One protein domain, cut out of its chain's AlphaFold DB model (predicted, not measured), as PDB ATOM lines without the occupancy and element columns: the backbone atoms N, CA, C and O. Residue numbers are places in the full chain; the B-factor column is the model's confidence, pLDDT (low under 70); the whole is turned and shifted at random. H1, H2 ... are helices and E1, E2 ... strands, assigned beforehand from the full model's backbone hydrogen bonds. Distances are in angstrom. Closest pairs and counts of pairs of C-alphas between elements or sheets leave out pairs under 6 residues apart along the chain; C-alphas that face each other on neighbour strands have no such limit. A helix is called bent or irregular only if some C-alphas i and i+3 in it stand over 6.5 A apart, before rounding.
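What this domain is: This is residues 5 to 127 of the 252 residues of the protein "Type I restriction enzyme, R subunit" of Desulfosporosinus hippei DSM 8344 (UniProt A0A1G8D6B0). Two short parallel strands, E1 and E2, lie side by side near the middle, with helices H2 and H3 next to each other on one side of them and the small helix H4 near H3. Helix H1 sits well away from the other named elements, joined to H2 by a long loop, and at the other end of the printed part residues 122 to 127, mostly in H5, stick out at the tip of a tail. The printed part has 123 residues, with five named helices and two named strands in the order H1 H2 E1 H3 E2 H4 H5; the sheet has the order E1, E2, and is parallel. The class is mostly helix, though the named elements hold 55 of the 123 residues, under half. The whole is only just compact, close to loose, with a radius of gyration of the C-alphas of 16.0 A and spans of 44 by 32 by 23 A.

How they stand to each other: Strands E1, residues 64 to 67, and E2, residues 88 to 91, are parallel neighbours, their directions at 17 degrees. C-alphas 65 and 89 face each other at 4.8 A, and N 65 and O 88, like N 90 and O 65, are within hydrogen-bond range at 2.8 A. With H3, residues 72 to 84, they form a strand-helix-strand unit, two parallel strands with a helix between them in the chain, and its crossover is right-handed. H3 is irregular: C-alphas 77 and 80 are 8.0 A apart. H3 touches H2, residues 43 to 51; the closest C-alphas, those of Leu 47 and Val 81, are 5.9 A apart. H2 and H3 run the same way at a shallow tilt of 31 degrees. H3 and H4, residues 102 to 107, are close but not clearly touching; their closest C-alphas, those of Arg 72 and Thr 104, are 6.2 A apart. H1, residues 5 to 17, and H5, residues 121 to 126, touch no helix, and both are apart from E1 and E2. Every O i to N i+4 pair is within hydrogen-bond range in H1, H2, H4 and H5, against 5 of 9 in H3.

Where its parts are: H1 is 18.7 A long and begins at C-alpha 5, (46.772, 0.426, -15.143). H3 measures 18.0 A and H2 12.2 A. E1, 10.0 A long, begins at C-alpha 64, (40.008, -20.159, -18.828), and E2 is 10.2 A long. H4 and H5 have six residues each, and H5 ends at C-alpha 126, (71.755, -15.801, -16.271).

The domain as a whole: The two C-alphas farthest apart, those of Asp 54 and Asn 126, are 52.4 A apart. The printed part has no cut. The links H1 to H2, H2 to E1 and H4 to H5 are long; in the first, residues 23 to 24 pair in parallel with residues 38 to 39. The mean pLDDT of the printed part is 84.7, and 19 residues are under 70: 72 to 77, 96 to 104, 106 and 111 to 113.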
ATOM      1  N   ALA A   5      45.554   0.296 -14.341       84.00
ATOM      2  CA  ALA A   5      46.772   0.426 -15.143       84.00
ATOM      3  C   ALA A   5      47.240  -0.921 -15.726       84.00
ATOM      4  O   ALA A   5      47.578  -0.980 -16.906       84.00
ATOM      5  N   LEU A   6      47.190  -2.003 -14.938       84.81
ATOM      6  CA  LEU A   6      47.528  -3.352 -15.407       84.81
ATOM      7  C   LEU A   6      46.506  -3.873 -16.420       84.81
ATOM      8  O   LEU A   6      46.875  -4.490 -17.416       84.81
ATOM      9  N   ARG A   7      45.216  -3.560 -16.227       89.44
ATOM     10  CA  ARG A   7      44.177  -3.866 -17.220       89.44
ATOM     11  C   ARG A   7      44.500  -3.241 -18.583       89.44
ATOM     12  O   ARG A   7      44.430  -3.930 -19.596       89.44
ATOM     13  N   GLU A   8      44.866  -1.959 -18.620       89.44
ATOM     14  CA  GLU A   8      45.201  -1.260 -19.874       89.44
ATOM     15  C   GLU A   8      46.472  -1.807 -20.539       89.44
ATOM     16  O   GLU A   8      46.531  -1.938 -21.767       89.44
ATOM     17  N   GLN A   9      47.477  -2.169 -19.738       89.50
ATOM     18  CA  GLN A   9      48.677  -2.849 -20.231       89.50
ATOM     19  C   GLN A   9      48.320  -4.195 -20.868       89.50
ATOM     20  O   GLN A   9      48.709  -4.447 -22.008       89.50
ATOM     21  N   GLY A  10      47.497  -5.005 -20.196       91.19
ATOM     22  CA  GLY A  10      46.991  -6.264 -20.738       91.19
ATOM     23  C   GLY A  10      46.233  -6.070 -22.054       91.19
ATOM     24  O   GLY A  10      46.502  -6.765 -23.031       91.19
ATOM     25  N   LEU A  11      45.336  -5.080 -22.135       91.88
ATOM     26  CA  LEU A  11      44.586  -4.790 -23.366       91.88
ATOM     27  C   LEU A  11      45.504  -4.441 -24.535       91.88
ATOM     28  O   LEU A  11      45.234  -4.850 -25.670       91.88
ATOM     29  N   THR A  12      46.579  -3.704 -24.254       92.44
ATOM     30  CA  THR A  12      47.592  -3.327 -25.240       92.44
ATOM     31  C   THR A  12      48.400  -4.544 -25.684       92.44
ATOM     32  O   THR A  12      48.494  -4.778 -26.886       92.44
ATOM     33  N   ALA A  13      48.873  -5.376 -24.755       93.69
ATOM     34  CA  ALA A  13      49.610  -6.601 -25.072       93.69
ATOM     35  C   ALA A  13      48.776  -7.568 -25.931       93.69
ATOM     36  O   ALA A  13      49.213  -8.030 -26.983       93.69
ATOM     37  N   PHE A  14      47.514  -7.804 -25.561       93.75
ATOM     38  CA  PHE A  14      46.618  -8.627 -26.374       93.75
ATOM     39  C   PHE A  14      46.272  -7.979 -27.721       93.75
ATOM     40  O   PHE A  14      45.988  -8.692 -28.679       93.75
ATOM     41  N   LYS A  15      46.310  -6.645 -27.839       92.69
ATOM     42  CA  LYS A  15      46.167  -5.959 -29.137       92.69
ATOM     43  C   LYS A  15      47.318  -6.263 -30.070       92.69
ATOM     44  O   LYS A  15      47.089  -6.407 -31.265       92.69
ATOM     45  N   GLU A  16      48.519  -6.278 -29.520       95.31
ATOM     46  CA  GLU A  16      49.748  -6.495 -30.260       95.31
ATOM     47  C   GLU A  16      49.857  -7.948 -30.724       95.31
ATOM     48  O   GLU A  16      50.091  -8.200 -31.904       95.31
ATOM     49  N   HIS A  17      49.600  -8.900 -29.826       95.50
ATOM     50  CA  HIS A  17      49.812 -10.321 -30.106       95.50
ATOM     51  C   HIS A  17      48.591 -11.045 -30.692       95.50
ATOM     52  O   HIS A  17      48.762 -12.003 -31.440       95.50
ATOM     53  N   LEU A  18      47.364 -10.594 -30.399       95.00
ATOM     54  CA  LEU A  18      46.108 -11.169 -30.911       95.00
ATOM     55  C   LEU A  18      45.196 -10.068 -31.495       95.00
ATOM     56  O   LEU A  18      44.097  -9.816 -30.989       95.00
ATOM     57  N   PRO A  19      45.620  -9.387 -32.578       93.31
ATOM     58  CA  PRO A  19      44.953  -8.179 -33.070       93.31
ATOM     59  C   PRO A  19      43.505  -8.410 -33.519       93.31
ATOM     60  O   PRO A  19      42.660  -7.533 -33.322       93.31
ATOM     61  N   ASN A  20      43.223  -9.590 -34.079       94.69
ATOM     62  CA  ASN A  20      41.926  -9.946 -34.656       94.69
ATOM     63  C   ASN A  20      40.923 -10.486 -33.626       94.69
ATOM     64  O   ASN A  20      39.746 -10.635 -33.951       94.69
ATOM     65  N   GLU A  21      41.360 -10.771 -32.396       95.00
ATOM     66  CA  GLU A  21      40.472 -11.321 -31.376       95.00
ATOM     67  C   GLU A  21      39.657 -10.202 -30.699       95.00
ATOM     68  O   GLU A  21      40.220  -9.185 -30.252       95.00
ATOM     69  N   PRO A  22      38.320 -10.353 -30.613       95.00
ATOM     70  CA  PRO A  22      37.460  -9.354 -30.004       95.00
ATOM     71  C   PRO A  22      37.692  -9.317 -28.490       95.00
ATOM     72  O   PRO A  22      37.629 -10.338 -27.802       95.00
ATOM     73  N   ARG A  23      37.938  -8.112 -27.970       95.12
ATOM     74  CA  ARG A  23      38.326  -7.865 -26.575       95.12
ATOM     75  C   ARG A  23      37.334  -6.974 -25.846       95.12
ATOM     76  O   ARG A  23      36.763  -6.065 -26.452       95.12
ATOM     77  N   TRP A  24      37.180  -7.226 -24.551       95.00
ATOM     78  CA  TRP A  24      36.477  -6.365 -23.612       95.00
ATOM     79  C   TRP A  24      37.422  -5.892 -22.494       95.00
ATOM     80  O   TRP A  24      38.198  -6.707 -21.980       95.00
ATOM     81  N   PRO A  25      37.326  -4.626 -22.057       93.25
ATOM     82  CA  PRO A  25      36.487  -3.558 -22.614       93.25
ATOM     83  C   PRO A  25      37.121  -2.873 -23.835       93.25
ATOM     84  O   PRO A  25      38.345  -2.768 -23.942       93.25
ATOM     85  N   LYS A  26      36.295  -2.336 -24.742       89.69
ATOM     86  CA  LYS A  26      36.735  -1.268 -25.658       89.69
ATOM     87  C   LYS A  26      36.747   0.081 -24.935       89.69
ATOM     88  O   LYS A  26      36.076   0.272 -23.923       89.69
ATOM     89  N   VAL A  27      37.488   1.047 -25.483       83.88
ATOM     90  CA  VAL A  27      37.537   2.416 -24.944       83.88
ATOM     91  C   VAL A  27      36.116   2.982 -24.833       83.88
ATOM     92  O   VAL A  27      35.412   3.093 -25.833       83.88
ATOM     93  N   GLY A  28      35.707   3.331 -23.610       82.81
ATOM     94  CA  GLY A  28      34.385   3.889 -23.310       82.81
ATOM     95  C   GLY A  28      33.282   2.865 -23.012       82.81
ATOM     96  O   GLY A  28      32.217   3.271 -22.547       82.81
ATOM     97  N   GLU A  29      33.513   1.562 -23.209       88.06
ATOM     98  CA  GLU A  29      32.564   0.524 -22.787       88.06
ATOM     99  C   GLU A  29      32.544   0.424 -21.253       88.06
ATOM    100  O   GLU A  29      33.581   0.274 -20.606       88.06
ATOM    101  N   LYS A  30      31.343   0.521 -20.669       81.94
ATOM    102  CA  LYS A  30      31.115   0.362 -19.221       81.94
ATOM    103  C   LYS A  30      30.420  -0.948 -18.875       81.94
ATOM    104  O   LYS A  30      30.739  -1.554 -17.861       81.94
ATOM    105  N   LEU A  31      29.481  -1.367 -19.720       87.69
ATOM    106  CA  LEU A  31      28.748  -2.616 -19.555       87.69
ATOM    107  C   LEU A  31      29.514  -3.765 -20.201       87.69
ATOM    108  O   LEU A  31      30.213  -3.576 -21.204       87.69
ATOM    109  N   ILE A  32      29.367  -4.959 -19.631       90.56
ATOM    110  CA  ILE A  32      29.983  -6.151 -20.194       90.56
ATOM    111  C   ILE A  32      29.308  -6.549 -21.511       90.56
ATOM    112  O   ILE A  32      28.092  -6.719 -21.584       90.56
ATOM    113  N   ALA A  33      30.118  -6.702 -22.559       92.00
ATOM    114  CA  ALA A  33      29.682  -7.224 -23.848       92.00
ATOM    115  C   ALA A  33      29.964  -8.731 -23.901       92.00
ATOM    116  O   ALA A  33      31.112  -9.145 -23.760       92.00
ATOM    117  N   LYS A  34      28.933  -9.561 -24.093       92.00
ATOM    118  CA  LYS A  34      29.030 -11.038 -24.046       92.00
ATOM    119  C   LYS A  34      29.488 -11.677 -25.374       92.00
ATOM    120  O   LYS A  34      29.539 -12.893 -25.483       92.00
ATOM    121  N   ASP A  35      29.813 -10.861 -26.377       92.44
ATOM    122  CA  ASP A  35      30.209 -11.253 -27.740       92.44
ATOM    123  C   ASP A  35      31.729 -11.140 -27.984       92.44
ATOM    124  O   ASP A  35      32.189 -10.992 -29.121       92.44
ATOM    125  N   ARG A  36      32.531 -11.130 -26.914       94.50
ATOM    126  CA  ARG A  36      33.994 -11.012 -26.976       94.50
ATOM    127  C   ARG A  36      34.631 -12.348 -26.615       94.50
ATOM    128  O   ARG A  36      33.982 -13.229 -26.065       94.50
ATOM    129  N   ARG A  37      35.907 -12.512 -26.959       94.81
ATOM    130  CA  ARG A  37      36.673 -13.734 -26.665       94.81
ATOM    131  C   ARG A  37      37.682 -13.537 -25.548       94.81
ATOM    132  O   ARG A  37      37.980 -14.475 -24.826       94.81
ATOM    133  N   ILE A  38      38.187 -12.317 -25.392       96.00
ATOM    134  CA  ILE A  38      39.180 -11.980 -24.374       96.00
ATOM    135  C   ILE A  38      38.606 -10.883 -23.484       96.00
ATOM    136  O   ILE A  38      38.203  -9.824 -23.968       96.00
ATOM    137  N   TYR A  39      38.598 -11.129 -22.178       95.56
ATOM    138  CA  TYR A  39      38.076 -10.209 -21.176       95.56
ATOM    139  C   TYR A  39      39.188  -9.850 -20.210       95.56
ATOM    140  O   TYR A  39      39.786 -10.726 -19.592       95.56
ATOM    141  N   ILE A  40      39.464  -8.557 -20.073       94.94
ATOM    142  CA  ILE A  40      40.482  -8.065 -19.149       94.94
ATOM    143  C   ILE A  40      39.793  -7.136 -18.167       94.94
ATOM    144  O   ILE A  40      39.306  -6.065 -18.527       94.94
ATOM    145  N   SER A  41      39.740  -7.562 -16.910       92.81
ATOM    146  CA  SER A  41      39.011  -6.867 -15.857       92.81
ATOM    147  C   SER A  41      39.841  -6.743 -14.587       92.81
ATOM    148  O   SER A  41      40.780  -7.511 -14.335       92.81
ATOM    149  N   THR A  42      39.479  -5.756 -13.774       90.94
ATOM    150  CA  THR A  42      39.933  -5.695 -12.388       90.94
ATOM    151  C   THR A  42      39.022  -6.552 -11.508       90.94
ATOM    152  O   THR A  42      37.870  -6.807 -11.872       90.94
ATOM    153  N   TYR A  43      39.509  -6.985 -10.343       88.38
ATOM    154  CA  TYR A  43      38.674  -7.766  -9.422       88.38
ATOM    155  C   TYR A  43      37.391  -7.038  -8.992       88.38
ATOM    156  O   TYR A  43      36.333  -7.653  -9.106       88.38
ATOM    157  N   PRO A  44      37.411  -5.741  -8.601       89.00
ATOM    158  CA  PRO A  44      36.183  -5.030  -8.238       89.00
ATOM    159  C   PRO A  44      35.163  -4.980  -9.376       89.00
ATOM    160  O   PRO A  44      33.973  -5.180  -9.160       89.00
ATOM    161  N   THR A  45      35.625  -4.743 -10.608       90.69
ATOM    162  CA  THR A  45      34.734  -4.697 -11.769       90.69
ATOM    163  C   THR A  45      34.099  -6.058 -12.026       90.69
ATOM    164  O   THR A  45      32.895  -6.119 -12.249       90.69
ATOM    165  N   MET A  46      34.870  -7.148 -11.966       91.88
ATOM    166  CA  MET A  46      34.310  -8.487 -12.160       91.88
ATOM    167  C   MET A  46      33.370  -8.895 -11.018       91.88
ATOM    168  O   MET A  46      32.316  -9.460 -11.283       91.88
ATOM    169  N   LEU A  47      33.708  -8.556  -9.770       90.38
ATOM    170  CA  LEU A  47      32.858  -8.815  -8.607       90.38
ATOM    171  C   LEU A  47      31.497  -8.119  -8.735       90.38
ATOM    172  O   LEU A  47      30.464  -8.725  -8.472       90.38
ATOM    173  N   ASN A  48      31.486  -6.864  -9.187       90.69
ATOM    174  CA  ASN A  48      30.237  -6.149  -9.441       90.69
ATOM    175  C   ASN A  48      29.416  -6.834 -10.540       90.69
ATOM    176  O   ASN A  48      28.222  -7.030 -10.359       90.69
ATOM    177  N   ILE A  49      30.054  -7.265 -11.635       91.38
ATOM    178  CA  ILE A  49      29.372  -7.948 -12.746       91.38
ATOM    179  C   ILE A  49      28.701  -9.248 -12.290       91.38
ATOM    180  O   ILE A  49      27.566  -9.507 -12.678       91.38
ATOM    181  N   ILE A  50      29.371 -10.075 -11.479       91.50
ATOM    182  CA  ILE A  50      28.777 -11.351 -11.040       91.50
ATOM    183  C   ILE A  50      27.645 -11.157 -10.022       91.50
ATOM    184  O   ILE A  50      26.762 -12.008  -9.941       91.50
ATOM    185  N   ARG A  51      27.653 -10.036  -9.286       90.25
ATOM    186  CA  ARG A  51      26.629  -9.666  -8.296       90.25
ATOM    187  C   ARG A  51      25.431  -8.915  -8.887       90.25
ATOM    188  O   ARG A  51      24.427  -8.770  -8.197       90.25
ATOM    189  N   GLU A  52      25.514  -8.423 -10.123       87.06
ATOM    190  CA  GLU A  52      24.386  -7.774 -10.806       87.06
ATOM    191  C   GLU A  52      23.302  -8.797 -11.189       87.06
ATOM    192  O   GLU A  52      23.594  -9.789 -11.847       87.06
ATOM    193  N   GLU A  53      22.036  -8.547 -10.843       77.56
ATOM    194  CA  GLU A  53      20.935  -9.499 -11.084       77.56
ATOM    195  C   GLU A  53      20.564  -9.636 -12.574       77.56
ATOM    196  O   GLU A  53      20.395 -10.745 -13.080       77.56
ATOM    197  N   ASP A  54      20.489  -8.518 -13.304       72.00
ATOM    198  CA  ASP A  54      19.901  -8.479 -14.654       72.00
ATOM    199  C   ASP A  54      20.892  -8.782 -15.792       72.00
ATOM    200  O   ASP A  54      20.487  -9.108 -16.912       72.00
ATOM    201  N   ASN A  55      22.204  -8.671 -15.547       70.19
ATOM    202  CA  ASN A  55      23.229  -8.849 -16.583       70.19
ATOM    203  C   ASN A  55      24.458  -9.647 -16.118       70.19
ATOM    204  O   ASN A  55      25.553  -9.480 -16.665       70.19
ATOM    205  N   THR A  56      24.270 -10.571 -15.175       82.94
ATOM    206  CA  THR A  56      25.349 -11.465 -14.737       82.94
ATOM    207  C   THR A  56      25.879 -12.342 -15.879       82.94
ATOM    208  O   THR A  56      25.218 -12.580 -16.906       82.94
ATOM    209  N   LEU A  57      27.112 -12.811 -15.721       91.75
ATOM    210  CA  LEU A  57      27.714 -13.828 -16.579       91.75
ATOM    211  C   LEU A  57      27.334 -15.211 -16.063       91.75
ATOM    212  O   LEU A  57      27.250 -15.399 -14.869       91.75
ATOM    213  N   SER A  58      27.156 -16.205 -16.932       93.25
ATOM    214  CA  SER A  58      26.998 -17.589 -16.458       93.25
ATOM    215  C   SER A  58      28.258 -18.055 -15.704       93.25
ATOM    216  O   SER A  58      29.363 -17.732 -16.146       93.25
ATOM    217  N   PRO A  59      28.143 -18.899 -14.661       94.38
ATOM    218  CA  PRO A  59      29.288 -19.582 -14.048       94.38
ATOM    219  C   PRO A  59      30.182 -20.329 -15.050       94.38
ATOM    220  O   PRO A  59      31.376 -20.476 -14.820       94.38
ATOM    221  N   HIS A  60      29.629 -20.771 -16.182       95.06
ATOM    222  CA  HIS A  60      30.348 -21.493 -17.243       95.06
ATOM    223  C   HIS A  60      30.685 -20.596 -18.445       95.06
ATOM    224  O   HIS A  60      30.856 -21.083 -19.557       95.06
ATOM    225  N   PHE A  61      30.681 -19.273 -18.266       95.50
ATOM    226  CA  PHE A  61      30.909 -18.332 -19.363       95.50
ATOM    227  C   PHE A  61      32.356 -18.354 -19.879       95.50
ATOM    228  O   PHE A  61      32.586 -18.099 -21.058       95.50
ATOM    229  N   PHE A  62      33.319 -18.647 -19.005       96.31
ATOM    230  CA  PHE A  62      34.734 -18.722 -19.350       96.31
ATOM    231  C   PHE A  62      35.228 -20.161 -19.306       96.31
ATOM    232  O   PHE A  62      34.922 -20.888 -18.366       96.31
ATOM    233  N   ASP A  63      36.068 -20.527 -20.272       95.88
ATOM    234  CA  ASP A  63      36.806 -21.794 -20.251       95.88
ATOM    235  C   ASP A  63      38.128 -21.674 -19.465       95.88
ATOM    236  O   ASP A  63      38.596 -22.640 -18.859       95.88
ATOM    237  N   LEU A  64      38.726 -20.475 -19.462       95.25
ATOM    238  CA  LEU A  64      40.008 -20.159 -18.828       95.25
ATOM    239  C   LEU A  64      39.957 -18.791 -18.138       95.25
ATOM    240  O   LEU A  64      39.541 -17.797 -18.736       95.25
ATOM    241  N   ILE A  65      40.467 -18.734 -16.912       93.56
ATOM    242  CA  ILE A  65      40.672 -17.511 -16.137       93.56
ATOM    243  C   ILE A  65      42.154 -17.382 -15.802       93.56
ATOM    244  O   ILE A  65      42.758 -18.298 -15.249       93.56
ATOM    245  N   VAL A  66      42.735 -16.222 -16.113       92.69
ATOM    246  CA  VAL A  66      44.119 -15.883 -15.759       92.69
ATOM    247  C   VAL A  66      44.114 -14.789 -14.696       92.69
ATOM    248  O   VAL A  66      43.539 -13.713 -14.887       92.69
ATOM    249  N   ILE A  67      44.758 -15.074 -13.571       88.81
ATOM    250  CA  ILE A  67      44.836 -14.226 -12.386       88.81
ATOM    251  C   ILE A  67      46.262 -13.708 -12.277       88.81
ATOM    252  O   ILE A  67      47.178 -14.469 -11.991       88.81
ATOM    253  N   ASP A  68      46.439 -12.411 -12.479       86.88
ATOM    254  CA  ASP A  68      47.728 -11.757 -12.265       86.88
ATOM    255  C   ASP A  68      47.879 -11.277 -10.820       86.88
ATOM    256  O   ASP A  68      46.889 -10.900 -10.173       86.88
ATOM    257  N   GLU A  69      49.124 -11.275 -10.349       79.50
ATOM    258  CA  GLU A  69      49.519 -11.003  -8.966       79.50
ATOM    259  C   GLU A  69      48.768 -11.865  -7.943       79.50
ATOM    260  O   GLU A  69      48.320 -11.383  -6.908       79.50
ATOM    261  N   SER A  70      48.618 -13.159  -8.224       72.75
ATOM    262  CA  SER A  70      47.961 -14.144  -7.355       72.75
ATOM    263  C   SER A  70      48.646 -14.284  -5.983       72.75
ATOM    264  O   SER A  70      49.534 -15.107  -5.779       72.75
ATOM    265  N   HIS A  71      48.229 -13.471  -5.009       72.25
ATOM    266  CA  HIS A  71      48.692 -13.543  -3.620       72.25
ATOM    267  C   HIS A  71      47.547 -13.333  -2.616       72.25
ATOM    268  O   HIS A  71      46.470 -12.838  -2.949       72.25
ATOM    269  N   ARG A  72      47.788 -13.717  -1.353       59.38
ATOM    270  CA  ARG A  72      46.781 -13.876  -0.279       59.38
ATOM    271  C   ARG A  72      45.791 -12.716  -0.115       59.38
ATOM    272  O   ARG A  72      44.623 -12.957   0.184       59.38
ATOM    273  N   SER A  73      46.243 -11.471  -0.282       60.19
ATOM    274  CA  SER A  73      45.397 -10.283  -0.087       60.19
ATOM    275  C   SER A  73      44.213 -10.255  -1.062       60.19
ATOM    276  O   SER A  73      43.109  -9.869  -0.686       60.19
ATOM    277  N   ILE A  74      44.418 -10.752  -2.282       64.38
ATOM    278  CA  ILE A  74      43.411 -10.772  -3.339       64.38
ATOM    279  C   ILE A  74      42.335 -11.809  -3.029       64.38
ATOM    280  O   ILE A  74      41.154 -11.530  -3.200       64.38
ATOM    281  N   TYR A  75      42.710 -12.980  -2.515       65.31
ATOM    282  CA  TYR A  75      41.759 -14.066  -2.259       65.31
ATOM    283  C   TYR A  75      40.812 -13.785  -1.105       65.31
ATOM    284  O   TYR A  75      39.621 -14.055  -1.218       65.31
ATOM    285  N   ASN A  76      41.310 -13.176  -0.028       66.38
ATOM    286  CA  ASN A  76      40.450 -12.806   1.094       66.38
ATOM    287  C   ASN A  76      39.352 -11.813   0.684       66.38
ATOM    288  O   ASN A  76      38.280 -11.808   1.281       66.38
ATOM    289  N   THR A  77      39.617 -10.962  -0.310       69.81
ATOM    290  CA  THR A  77      38.676  -9.920  -0.744       69.81
ATOM    291  C   THR A  77      37.859 -10.327  -1.973       69.81
ATOM    292  O   THR A  77      36.713  -9.904  -2.099       69.81
ATOM    293  N   TYR A  78      38.412 -11.151  -2.866       75.69
ATOM    294  CA  TYR A  78      37.837 -11.441  -4.186       75.69
ATOM    295  C   TYR A  78      37.708 -12.937  -4.504       75.69
ATOM    296  O   TYR A  78      37.450 -13.282  -5.657       75.69
ATOM    297  N   GLY A  79      37.848 -13.822  -3.508       80.38
ATOM    298  CA  GLY A  79      37.665 -15.272  -3.670       80.38
ATOM    299  C   GLY A  79      36.321 -15.648  -4.301       80.38
ATOM    300  O   GLY A  79      36.270 -16.548  -5.128       80.38
ATOM    301  N   GLU A  80      35.273 -14.860  -4.044       87.25
ATOM    302  CA  GLU A  80      33.944 -15.034  -4.646       87.25
ATOM    303  C   GLU A  80      33.972 -15.079  -6.179       87.25
ATOM    304  O   GLU A  80      33.254 -15.874  -6.779       87.25
ATOM    305  N   VAL A  81      34.828 -14.281  -6.829       87.69
ATOM    306  CA  VAL A  81      34.951 -14.296  -8.296       87.69
ATOM    307  C   VAL A  81      35.450 -15.653  -8.793       87.69
ATOM    308  O   VAL A  81      35.027 -16.122  -9.846       87.69
ATOM    309  N   LEU A  82      36.338 -16.283  -8.033       83.88
ATOM    310  CA  LEU A  82      36.956 -17.557  -8.391       83.88
ATOM    311  C   LEU A  82      36.042 -18.729  -8.064       83.88
ATOM    312  O   LEU A  82      35.934 -19.659  -8.852       83.88
ATOM    313  N   ASP A  83      35.323 -18.640  -6.950       87.50
ATOM    314  CA  ASP A  83      34.324 -19.637  -6.580       87.50
ATOM    315  C   ASP A  83      33.134 -19.632  -7.552       87.50
ATOM    316  O   ASP A  83      32.535 -20.686  -7.808       87.50
ATOM    317  N   TYR A  84      32.801 -18.462  -8.110       92.12
ATOM    318  CA  TYR A  84      31.697 -18.276  -9.047       92.12
ATOM    319  C   TYR A  84      31.925 -19.003 -10.375       92.12
ATOM    320  O   TYR A  84      31.073 -19.784 -10.803       92.12
ATOM    321  N   PHE A  85      33.060 -18.763 -11.034       93.56
ATOM    322  CA  PHE A  85      33.316 -19.320 -12.359       93.56
ATOM    323  C   PHE A  85      33.855 -20.750 -12.293       93.56
ATOM    324  O   PHE A  85      34.779 -21.065 -11.552       93.56
ATOM    325  N   LYS A  86      33.297 -21.632 -13.122       93.19
ATOM    326  CA  LYS A  86      33.736 -23.022 -13.280       93.19
ATOM    327  C   LYS A  86      34.607 -23.131 -14.525       93.19
ATOM    328  O   LYS A  86      34.153 -23.583 -15.570       93.19
ATOM    329  N   ALA A  87      35.846 -22.667 -14.388       93.00
ATOM    330  CA  ALA A  87      36.831 -22.566 -15.459       93.00
ATOM    331  C   ALA A  87      38.196 -23.098 -15.005       93.00
ATOM    332  O   ALA A  87      38.493 -23.133 -13.807       93.00
ATOM    333  N   ILE A  88      39.061 -23.448 -15.961       92.38
ATOM    334  CA  ILE A  88      40.483 -23.654 -15.657       92.38
ATOM    335  C   ILE A  88      41.037 -22.327 -15.143       92.38
ATOM    336  O   ILE A  88      40.811 -21.284 -15.757       92.38
ATOM    337  N   THR A  89      41.762 -22.354 -14.028       90.06
ATOM    338  CA  THR A  89      42.285 -21.137 -13.403       90.06
ATOM    339  C   THR A  89      43.808 -21.177 -13.362       90.06
ATOM    340  O   THR A  89      44.399 -22.095 -12.805       90.06
ATOM    341  N   LEU A  90      44.447 -20.164 -13.950       90.38
ATOM    342  CA  LEU A  90      45.896 -19.983 -13.969       90.38
ATOM    343  C   LEU A  90      46.283 -18.775 -13.111       90.38
ATOM    344  O   LEU A  90      45.889 -17.649 -13.411       90.38
ATOM    345  N   GLY A  91      47.077 -19.009 -12.069       87.88
ATOM    346  CA  GLY A  91      47.664 -17.965 -11.231       87.88
ATOM    347  C   GLY A  91      49.057 -17.580 -11.701       87.88
ATOM    348  O   GLY A  91      49.917 -18.440 -11.861       87.88
ATOM    349  N   LEU A  92      49.287 -16.287 -11.901       87.69
ATOM    350  CA  LEU A  92      50.600 -15.697 -12.137       87.69
ATOM    351  C   LEU A  92      50.992 -14.892 -10.904       87.69
ATOM    352  O   LEU A  92      50.173 -14.147 -10.360       87.69
ATOM    353  N   THR A  93      52.217 -15.058 -10.423       83.69
ATOM    354  CA  THR A  93      52.720 -14.321  -9.265       83.69
ATOM    355  C   THR A  93      54.223 -14.138  -9.375       83.69
ATOM    356  O   THR A  93      54.936 -15.049  -9.796       83.69
ATOM    357  N   ALA A  94      54.697 -12.950  -9.006       81.81
ATOM    358  CA  ALA A  94      56.119 -12.659  -8.866       81.81
ATOM    359  C   ALA A  94      56.598 -12.800  -7.411       81.81
ATOM    360  O   ALA A  94      57.796 -12.702  -7.142       81.81
ATOM    361  N   THR A  95      55.680 -13.000  -6.453       70.62
ATOM    362  CA  THR A  95      56.062 -13.146  -5.043       70.62
ATOM    363  C   THR A  95      56.787 -14.476  -4.798       70.62
ATOM    364  O   THR A  95      56.341 -15.508  -5.298       70.62
ATOM    365  N   PRO A  96      57.901 -14.480  -4.039       60.69
ATOM    366  CA  PRO A  96      58.608 -15.709  -3.694       60.69
ATOM    367  C   PRO A  96      57.695 -16.691  -2.964       60.69
ATOM    368  O   PRO A  96      56.911 -16.291  -2.100       60.69
ATOM    369  N   THR A  97      57.853 -17.979  -3.259       62.97
ATOM    370  CA  THR A  97      57.082 -19.078  -2.659       62.97
ATOM    371  C   THR A  97      57.103 -19.053  -1.131       62.97
ATOM    372  O   THR A  97      56.085 -19.337  -0.511       62.97
ATOM    373  N   ASP A  98      58.211 -18.612  -0.528       57.94
ATOM    374  CA  ASP A  98      58.406 -18.552   0.930       57.94
ATOM    375  C   ASP A  98      57.537 -17.493   1.629       57.94
ATOM    376  O   ASP A  98      57.343 -17.531   2.844       57.94
ATOM    377  N   ILE A  99      57.029 -16.521   0.866       57.16
ATOM    378  CA  ILE A  99      56.155 -15.440   1.348       57.16
ATOM    379  C   ILE A  99      54.687 -15.755   1.018       57.16
ATOM    380  O   ILE A  99      53.764 -15.192   1.616       57.16
ATOM    381  N   ILE A 100      54.453 -16.676   0.081       59.88
ATOM    382  CA  ILE A 100      53.120 -17.106  -0.313       59.88
ATOM    383  C   ILE A 100      52.609 -18.133   0.699       59.88
ATOM    384  O   ILE A 100      53.199 -19.179   0.944       59.88
ATOM    385  N   ASP A 101      51.451 -17.835   1.280       61.56
ATOM    386  CA  ASP A 101      50.772 -18.734   2.208       61.56
ATOM    387  C   ASP A 101      50.432 -20.071   1.525       61.56
ATOM    388  O   ASP A 101      49.896 -20.070   0.413       61.56
ATOM    389  N   HIS A 102      50.656 -21.198   2.212       60.75
ATOM    390  CA  HIS A 102      50.251 -22.542   1.770       60.75
ATOM    391  C   HIS A 102      48.800 -22.609   1.264       60.75
ATOM    392  O   HIS A 102      48.495 -23.393   0.365       60.75
ATOM    393  N   ASN A 103      47.904 -21.787   1.812       63.00
ATOM    394  CA  ASN A 103      46.507 -21.709   1.387       63.00
ATOM    395  C   ASN A 103      46.333 -21.164  -0.042       63.00
ATOM    396  O   ASN A 103      45.373 -21.526  -0.710       63.00
ATOM    397  N   THR A 104      47.267 -20.343  -0.529       65.25
ATOM    398  CA  THR A 104      47.248 -19.808  -1.901       65.25
ATOM    399  C   THR A 104      47.540 -20.907  -2.919       65.25
ATOM    400  O   THR A 104      46.863 -20.991  -3.935       65.25
ATOM    401  N   PHE A 105      48.500 -21.792  -2.635       70.19
ATOM    402  CA  PHE A 105      48.837 -22.908  -3.527       70.19
ATOM    403  C   PHE A 105      47.711 -23.937  -3.619       70.19
ATOM    404  O   PHE A 105      47.379 -24.384  -4.713       70.19
ATOM    405  N   LYS A 106      47.056 -24.242  -2.492       69.25
ATOM    406  CA  LYS A 106      45.896 -25.146  -2.474       69.25
ATOM    407  C   LYS A 106      44.760 -24.688  -3.386       69.25
ATOM    408  O   LYS A 106      44.051 -25.526  -3.916       69.25
ATOM    409  N   LEU A 107      44.584 -23.380  -3.560       70.88
ATOM    410  CA  LEU A 107      43.528 -22.835  -4.412       70.88
ATOM    411  C   LEU A 107      43.761 -23.109  -5.906       70.88
ATOM    412  O   LEU A 107      42.812 -23.158  -6.677       70.88
ATOM    413  N   PHE A 108      45.018 -23.277  -6.310       75.75
ATOM    414  CA  PHE A 108      45.395 -23.612  -7.683       75.75
ATOM    415  C   PHE A 108      45.660 -25.104  -7.873       75.75
ATOM    416  O   PHE A 108      46.316 -25.483  -8.841       75.75
ATOM    417  N   ASP A 109      45.206 -25.933  -6.930       74.19
ATOM    418  CA  ASP A 109      45.484 -27.369  -6.899       74.19
ATOM    419  C   ASP A 109      46.994 -27.684  -6.968       74.19
ATOM    420  O   ASP A 109      47.426 -28.712  -7.487       74.19
ATOM    421  N   CYS A 110      47.820 -26.782  -6.429       72.62
ATOM    422  CA  CYS A 110      49.260 -26.964  -6.323       72.62
ATOM    423  C   CYS A 110      49.593 -27.696  -5.016       72.62
ATOM    424  O   CYS A 110      49.575 -27.111  -3.924       72.62
ATOM    425  N   ASP A 111      49.925 -28.982  -5.124       65.06
ATOM    426  CA  ASP A 111      50.341 -29.797  -3.985       65.06
ATOM    427  C   ASP A 111      51.660 -29.283  -3.369       65.06
ATOM    428  O   ASP A 111      52.601 -28.886  -4.056       65.06
ATOM    429  N   ASN A 112      51.746 -29.319  -2.035       65.50
ATOM    430  CA  ASN A 112      52.957 -29.035  -1.243       65.50
ATOM    431  C   ASN A 112      53.512 -27.598  -1.281       65.50
ATOM    432  O   ASN A 112      54.639 -27.378  -0.844       65.50
ATOM    433  N   GLY A 113      52.730 -26.606  -1.715       66.75
ATOM    434  CA  GLY A 113      53.181 -25.208  -1.674       66.75
ATOM    435  C   GLY A 113      54.199 -24.846  -2.760       66.75
ATOM    436  O   GLY A 113      54.941 -23.881  -2.605       66.75
ATOM    437  N   LEU A 114      54.259 -25.634  -3.837       74.38
ATOM    438  CA  LEU A 114      55.140 -25.396  -4.977       74.38
ATOM    439  C   LEU A 114      54.312 -24.998  -6.203       74.38
ATOM    440  O   LEU A 114      53.272 -25.605  -6.448       74.38
ATOM    441  N   PRO A 115      54.742 -24.006  -6.997       82.38
ATOM    442  CA  PRO A 115      54.061 -23.665  -8.238       82.38
ATOM    443  C   PRO A 115      54.260 -24.770  -9.285       82.38
ATOM    444  O   PRO A 115      55.295 -25.434  -9.314       82.38
ATOM    445  N   THR A 116      53.302 -24.923 -10.204       86.81
ATOM    446  CA  THR A 116      53.406 -25.866 -11.336       86.81
ATOM    447  C   THR A 116      54.614 -25.571 -12.230       86.81
ATOM    448  O   THR A 116      55.160 -26.468 -12.869       86.81
ATOM    449  N   PHE A 117      55.028 -24.306 -12.285       88.31
ATOM    450  CA  PHE A 117      56.218 -23.845 -12.982       88.31
ATOM    451  C   PHE A 117      56.748 -22.579 -12.303       88.31
ATOM    452  O   PHE A 117      55.964 -21.730 -11.879       88.31
ATOM    453  N   ALA A 118      58.068 -22.436 -12.230       88.19
ATOM    454  CA  ALA A 118      58.726 -21.231 -11.747       88.19
ATOM    455  C   ALA A 118      59.838 -20.844 -12.720       88.19
ATOM    456  O   ALA A 118      60.638 -21.691 -13.103       88.19
ATOM    457  N   TYR A 119      59.878 -19.564 -13.091       90.75
ATOM    458  CA  TYR A 119      61.019 -18.957 -13.766       90.75
ATOM    459  C   TYR A 119      61.632 -17.935 -12.818       90.75
ATOM    460  O   TYR A 119      61.035 -16.897 -12.523       90.75
ATOM    461  N   THR A 120      62.777 -18.286 -12.255       90.19
ATOM    462  CA  THR A 120      63.380 -17.575 -11.131       90.19
ATOM    463  C   THR A 120      64.141 -16.330 -11.577       90.19
ATOM    464  O   THR A 120      64.532 -16.173 -12.736       90.19
ATOM    465  N   TYR A 121      64.398 -15.436 -10.620       90.62
ATOM    466  CA  TYR A 121      65.262 -14.278 -10.837       90.62
ATOM    467  C   TYR A 121      66.654 -14.686 -11.348       90.62
ATOM    468  O   TYR A 121      67.164 -14.085 -12.293       90.62
ATOM    469  N   GLU A 122      67.248 -15.725 -10.756       91.94
ATOM    470  CA  GLU A 122      68.573 -16.217 -11.140       91.94
ATOM    471  C   GLU A 122      68.592 -16.725 -12.584       91.94
ATOM    472  O   GLU A 122      69.503 -16.391 -13.339       91.94
ATOM    473  N   GLU A 123      67.571 -17.476 -13.003       94.44
ATOM    474  CA  GLU A 123      67.435 -17.917 -14.396       94.44
ATOM    475  C   GLU A 123      67.279 -16.725 -15.348       94.44
ATOM    476  O   GLU A 123      67.952 -16.656 -16.375       94.44
ATOM    477  N   ALA A 124      66.454 -15.741 -14.987       94.38
ATOM    478  CA  ALA A 124      66.220 -14.555 -15.804       94.38
ATOM    479  C   ALA A 124      67.472 -13.678 -15.998       94.38
ATOM    480  O   ALA A 124      67.649 -13.101 -17.076       94.38
ATOM    481  N   VAL A 125      68.332 -13.581 -14.978       95.44
ATOM    482  CA  VAL A 125      69.611 -12.852 -15.037       95.44
ATOM    483  C   VAL A 125      70.676 -13.631 -15.809       95.44
ATOM    484  O   VAL A 125      71.436 -13.029 -16.564       95.44
ATOM    485  N   ASN A 126      70.733 -14.956 -15.643       96.06
ATOM    486  CA  ASN A 126      71.755 -15.801 -16.271       96.06
ATOM    487  C   ASN A 126      71.408 -16.240 -17.707       96.06
ATOM    488  O   ASN A 126      72.256 -16.818 -18.390       96.06
ATOM    489  N   HIS A 127      70.184 -15.983 -18.178       96.75
ATOM    490  CA  HIS A 127      69.781 -16.244 -19.560       96.75
ATOM    491  C   HIS A 127      70.654 -15.472 -20.572       96.75
ATOM    492  O   HIS A 127      71.183 -14.401 -20.277       96.75
TER     493      HIS A 127